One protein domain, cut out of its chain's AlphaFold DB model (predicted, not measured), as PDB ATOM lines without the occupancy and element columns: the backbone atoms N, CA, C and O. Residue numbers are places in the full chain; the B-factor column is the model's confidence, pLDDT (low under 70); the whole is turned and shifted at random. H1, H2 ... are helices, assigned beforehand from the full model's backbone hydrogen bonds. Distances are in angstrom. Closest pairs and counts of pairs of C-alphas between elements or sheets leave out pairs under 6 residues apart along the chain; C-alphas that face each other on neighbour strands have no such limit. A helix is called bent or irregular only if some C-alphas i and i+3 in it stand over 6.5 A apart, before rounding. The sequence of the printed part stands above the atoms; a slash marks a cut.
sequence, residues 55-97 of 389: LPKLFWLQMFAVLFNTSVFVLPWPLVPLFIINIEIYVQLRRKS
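This is residues 55 to 97 of the 389 residues of the protein "Bifunctional apoptosis regulator" of Labeo rohita (UniProt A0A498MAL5). Two helices, H1 and H2, stand end to end and make a long, thin rod, with a short unnamed stretch, residues 75 to 78, between them. H2 does not fold back on H1, and the two ends of the printed part lie at the two ends of the rod. The printed part has 43 residues, with H1 first along the chain, then H2, and no named strand; the class is all helix. The whole is extended, with a radius of gyration of the C-alphas of 18.1 A, and the C-alphas span 59 by 13 by 9 A.

The longest helix by residues is H1, residues 55 to 74, and it has a kink of 29 degrees near residue 68. A tight link of four residues joins it to H2, residues 79 to 97. H1 and H2 are apart, with no C-alpha of the one within 8 A of the other. Residues 55 to 97 stand free, of which 55 to 74 belong to H1 and 79 to 97 belong to H2: within 10 A of each of their C-alphas lies no C-alpha from 8 or more residues along the chain. In H2 every O i to N i+4 pair is within hydrogen-bond range; in H1 15 of 16 are.

H1 has 20 residues and measures 26.4 A from C-alpha 55 at (73.419, 207.188, 238.814) to C-alpha 74 at (92.881, 224.947, 237.806). H2 has 19 residues and measures 26.7 A from C-alpha 79 at (98.160, 230.761, 242.847) to C-alpha 97 at (121.198, 239.683, 253.089). Neither helix is bent or irregular.

The two C-alphas farthest apart are those of Leu 55 and Ser 97, at 59.5 A. The printed part has no cut, and the link from H1 to H2 is tight. The mean pLDDT of the printed part is 80.8, with 76 for H1 and 87 for H2. Residues 71 to 73, in H1, are under 70.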
ATOM      1  N   LEU A  55      72.595 206.042 239.176       70.19
ATOM      2  CA  LEU A  55      73.419 207.188 238.814       70.19
ATOM      3  C   LEU A  55      74.170 207.875 239.959       70.19
ATOM      4  O   LEU A  55      75.312 208.251 239.709       70.19
ATOM      5  N   PRO A  56      73.654 208.002 241.200       77.00
ATOM      6  CA  PRO A  56      74.376 208.731 242.239       77.00
ATOM      7  C   PRO A  56      75.751 208.127 242.516       77.00
ATOM      8  O   PRO A  56      76.703 208.861 242.721       77.00
ATOM      9  N   LYS A  57      75.886 206.796 242.469       77.94
ATOM     10  CA  LYS A  57      77.160 206.129 242.770       77.94
ATOM     11  C   LYS A  57      78.186 206.282 241.651       77.94
ATOM     12  O   LYS A  57      79.343 206.573 241.935       77.94
ATOM     13  N   LEU A  58      77.763 206.094 240.403       81.25
ATOM     14  CA  LEU A  58      78.661 206.183 239.251       81.25
ATOM     15  C   LEU A  58      79.049 207.640 238.972       81.25
ATOM     16  O   LEU A  58      80.218 207.940 238.755       81.25
ATOM     17  N   PHE A  59      78.077 208.551 239.072       80.06
ATOM     18  CA  PHE A  59      78.294 209.980 238.903       80.06
ATOM     19  C   PHE A  59      79.192 210.550 240.000       80.06
ATOM     20  O   PHE A  59      80.076 211.327 239.689       80.06
ATOM     21  N   TRP A  60      79.043 210.137 241.262       83.56
ATOM     22  CA  TRP A  60      79.897 210.625 242.353       83.56
ATOM     23  C   TRP A  60      81.364 210.218 242.183       83.56
ATOM     24  O   TRP A  60      82.261 211.029 242.404       83.56
ATOM     25  N   LEU A  61      81.622 208.989 241.723       84.44
ATOM     26  CA  LEU A  61      82.979 208.519 241.435       84.44
ATOM     27  C   LEU A  61      83.592 209.245 240.232       84.44
ATOM     28  O   LEU A  61      84.728 209.708 240.309       84.44
ATOM     29  N   GLN A  62      82.821 209.393 239.151       83.38
ATOM     30  CA  GLN A  62      83.267 210.097 237.949       83.38
ATOM     31  C   GLN A  62      83.475 211.590 238.224       83.38
ATOM     32  O   GLN A  62      84.455 212.174 237.769       83.38
ATOM     33  N   MET A  63      82.596 212.198 239.022       77.12
ATOM     34  CA  MET A  63      82.717 213.586 239.443       77.12
ATOM     35  C   MET A  63      83.958 213.796 240.285       77.12
ATOM     36  O   MET A  63      84.687 214.734 240.010       77.12
ATOM     37  N   PHE A  64      84.261 212.930 241.254       78.00
ATOM     38  CA  PHE A  64      85.523 213.050 241.980       78.00
ATOM     39  C   PHE A  64      86.732 212.859 241.072       78.00
ATOM     40  O   PHE A  64      87.676 213.634 241.170       78.00
ATOM     41  N   ALA A  65      86.707 211.887 240.160       82.12
ATOM     42  CA  ALA A  65      87.816 211.662 239.239       82.12
ATOM     43  C   ALA A  65      88.075 212.886 238.345       82.12
ATOM     44  O   ALA A  65      89.217 213.317 238.212       82.12
ATOM     45  N   VAL A  66      87.030 213.485 237.771       80.69
ATOM     46  CA  VAL A  66      87.158 214.687 236.935       80.69
ATOM     47  C   VAL A  66      87.517 215.903 237.784       80.69
ATOM     48  O   VAL A  66      88.426 216.641 237.411       80.69
ATOM     49  N   LEU A  67      86.879 216.082 238.946       74.19
ATOM     50  CA  LEU A  67      87.142 217.194 239.858       74.19
ATOM     51  C   LEU A  67      88.589 217.150 240.349       74.19
ATOM     52  O   LEU A  67      89.258 218.161 240.267       74.19
ATOM     53  N   PHE A  68      89.138 216.015 240.774       73.12
ATOM     54  CA  PHE A  68      90.551 215.962 241.168       73.12
ATOM     55  C   PHE A  68      91.498 216.142 239.975       73.12
ATOM     56  O   PHE A  68      92.499 216.834 240.114       73.12
ATOM     57  N   ASN A  69      91.171 215.621 238.790       74.00
ATOM     58  CA  ASN A  69      92.049 215.776 237.626       74.00
ATOM     59  C   ASN A  69      92.086 217.203 237.062       74.00
ATOM     60  O   ASN A  69      93.146 217.660 236.650       74.00
ATOM     61  N   THR A  70      90.970 217.936 237.058       73.25
ATOM     62  CA  THR A  70      90.945 219.330 236.564       73.25
ATOM     63  C   THR A  70      91.159 220.352 237.676       73.25
ATOM     64  O   THR A  70      91.889 221.323 237.491       73.25
ATOM     65  N   SER A  71      90.598 220.136 238.866       65.81
ATOM     66  CA  SER A  71      90.669 221.100 239.973       65.81
ATOM     67  C   SER A  71      92.066 221.190 240.582       65.81
ATOM     68  O   SER A  71      92.494 222.285 240.938       65.81
ATOM     69  N   VAL A  72      92.832 220.091 240.628       66.94
ATOM     70  CA  VAL A  72      94.217 220.121 241.145       66.94
ATOM     71  C   VAL A  72      95.142 220.959 240.258       66.94
ATOM     72  O   VAL A  72      96.173 221.407 240.738       66.94
ATOM     73  N   PHE A  73      94.766 221.257 239.012       64.12
ATOM     74  CA  PHE A  73      95.527 222.161 238.147       64.12
ATOM     75  C   PHE A  73      94.911 223.558 238.065       64.12
ATOM     76  O   PHE A  73      95.640 224.544 238.129       64.12
ATOM     77  N   VAL A  74      93.581 223.666 238.001       75.06
ATOM     78  CA  VAL A  74      92.881 224.947 237.806       75.06
ATOM     79  C   VAL A  74      92.801 225.786 239.089       75.06
ATOM     80  O   VAL A  74      92.946 227.003 239.011       75.06
ATOM     81  N   LEU A  75      92.636 225.181 240.276       71.12
ATOM     82  CA  LEU A  75      92.656 225.923 241.550       71.12
ATOM     83  C   LEU A  75      94.029 226.528 241.878       71.12
ATOM     84  O   LEU A  75      94.071 227.685 242.301       71.12
ATOM     85  N   PRO A  76      95.154 225.807 241.705       72.31
ATOM     86  CA  PRO A  76      96.460 226.414 241.892       72.31
ATOM     87  C   PRO A  76      96.892 227.281 240.715       72.31
ATOM     88  O   PRO A  76      97.778 228.099 240.908       72.31
ATOM     89  N   TRP A  77      96.273 227.195 239.536       78.38
ATOM     90  CA  TRP A  77      96.637 228.033 238.389       78.38
ATOM     91  C   TRP A  77      96.738 229.542 238.694       78.38
ATOM     92  O   TRP A  77      97.761 230.130 238.365       78.38
ATOM     93  N   PRO A  78      95.774 230.198 239.375       79.38
ATOM     94  CA  PRO A  78      95.928 231.593 239.800       79.38
ATOM     95  C   PRO A  78      96.913 231.783 240.968       79.38
ATOM     96  O   PRO A  78      97.454 232.875 241.146       79.38
ATOM     97  N   LEU A  79      97.177 230.738 241.759       76.12
ATOM     98  CA  LEU A  79      98.160 230.761 242.847       76.12
ATOM     99  C   LEU A  79      99.598 230.614 242.331       76.12
ATOM    100  O   LEU A  79     100.507 231.155 242.950       76.12
ATOM    101  N   VAL A  80      99.817 229.942 241.198       82.75
ATOM    102  CA  VAL A  80     101.144 229.690 240.620       82.75
ATOM    103  C   VAL A  80     101.880 230.999 240.288       82.75
ATOM    104  O   VAL A  80     103.001 231.158 240.769       82.75
ATOM    105  N   PRO A  81     101.291 231.989 239.585       80.25
ATOM    106  CA  PRO A  81     101.942 233.276 239.342       80.25
ATOM    107  C   PRO A  81     102.282 234.025 240.636       80.25
ATOM    108  O   PRO A  81     103.381 234.557 240.772       80.25
ATOM    109  N   LEU A  82     101.372 234.024 241.616       81.69
ATOM    110  CA  LEU A  82     101.592 234.658 242.922       81.69
ATOM    111  C   LEU A  82     102.713 233.968 243.708       81.69
ATOM    112  O   LEU A  82     103.515 234.633 244.363       81.69
ATOM    113  N   PHE A  83     102.795 232.641 243.623       82.44
ATOM    114  CA  PHE A  83     103.825 231.840 244.273       82.44
ATOM    115  C   PHE A  83     105.196 232.062 243.629       82.44
ATOM    116  O   PHE A  83     106.176 232.258 244.344       82.44
ATOM    117  N   ILE A  84     105.264 232.126 242.294       87.62
ATOM    118  CA  ILE A  84     106.494 232.431 241.551       87.62
ATOM    119  C   ILE A  84     107.002 233.834 241.908       87.62
ATOM    120  O   ILE A  84     108.173 233.984 242.255       87.62
ATOM    121  N   ILE A  85     106.123 234.844 241.923       90.44
ATOM    122  CA  ILE A  85     106.490 236.222 242.289       90.44
ATOM    123  C   ILE A  85     106.988 236.294 243.742       90.44
ATOM    124  O   ILE A  85     108.021 236.907 244.014       90.44
ATOM    125  N   ASN A  86     106.299 235.637 244.682       87.44
ATOM    126  CA  ASN A  86     106.731 235.596 246.082       87.44
ATOM    127  C   ASN A  86     108.073 234.871 246.264       87.44
ATOM    128  O   ASN A  86     108.914 235.344 247.033       87.44
ATOM    129  N   ILE A  87     108.313 233.765 245.547       90.50
ATOM    130  CA  ILE A  87     109.608 233.068 245.551       90.50
ATOM    131  C   ILE A  87     110.707 233.985 245.022       90.50
ATOM    132  O   ILE A  87     111.784 234.061 245.617       90.50
ATOM    133  N   GLU A  88     110.455 234.703 243.931       89.81
ATOM    134  CA  GLU A  88     111.455 235.577 243.330       89.81
ATOM    135  C   GLU A  88     111.834 236.732 244.266       89.81
ATOM    136  O   GLU A  88     113.023 236.989 244.487       89.81
ATOM    137  N   ILE A  89     110.845 237.359 244.911       92.00
ATOM    138  CA  ILE A  89     111.069 238.383 245.939       92.00
ATOM    139  C   ILE A  89     111.877 237.808 247.111       92.00
ATOM    140  O   ILE A  89     112.861 238.418 247.539       92.00
ATOM    141  N   TYR A  90     111.521 236.616 247.598       91.81
ATOM    142  CA  TYR A  90     112.220 235.955 248.702       91.81
ATOM    143  C   TYR A  90     113.684 235.631 248.358       91.81
ATOM    144  O   TYR A  90     114.593 235.890 249.149       91.81
ATOM    145  N   VAL A  91     113.947 235.136 247.145       92.19
ATOM    146  CA  VAL A  91     115.304 234.841 246.663       92.19
ATOM    147  C   VAL A  91     116.133 236.120 246.515       92.19
ATOM    148  O   VAL A  91     117.310 236.131 246.893       92.19
ATOM    149  N   GLN A  92     115.550 237.208 246.001       90.88
ATOM    150  CA  GLN A  92     116.244 238.496 245.904       90.88
ATOM    151  C   GLN A  92     116.572 239.082 247.284       90.88
ATOM    152  O   GLN A  92     117.684 239.580 247.485       90.88
ATOM    153  N   LEU A  93     115.652 238.986 248.248       90.25
ATOM    154  CA  LEU A  93     115.879 239.397 249.639       90.25
ATOM    155  C   LEU A  93     117.008 238.589 250.286       90.25
ATOM    156  O   LEU A  93     117.924 239.166 250.874       90.25
ATOM    157  N   ARG A  94     117.007 237.263 250.104       91.50
ATOM    158  CA  ARG A  94     118.049 236.385 250.651       91.50
ATOM    159  C   ARG A  94     119.433 236.701 250.077       91.50
ATOM    160  O   ARG A  94     120.406 236.750 250.826       91.50
ATOM    161  N   ARG A  95     119.531 236.961 248.766       88.31
ATOM    162  CA  ARG A  95     120.805 237.339 248.122       88.31
ATOM    163  C   ARG A  95     121.348 238.672 248.634       88.31
ATOM    164  O   ARG A  95     122.555 238.800 248.815       88.31
ATOM    165  N   LYS A  96     120.479 239.657 248.891       83.25
ATOM    166  CA  LYS A  96     120.900 240.947 249.465       83.25
ATOM    167  C   LYS A  96     121.423 240.781 250.892       83.25
ATOM    168  O   LYS A  96     122.478 241.323 251.197       83.25
ATOM    169  N   SER A  97     120.762 239.958 251.713       81.94
ATOM    170  CA  SER A  97     121.198 239.683 253.089       81.94
ATOM    171  C   SER A  97     122.586 239.037 253.175       81.94
ATOM    172  O   SER A  97     123.314 239.316 254.120       81.94
TER     173      SER A  97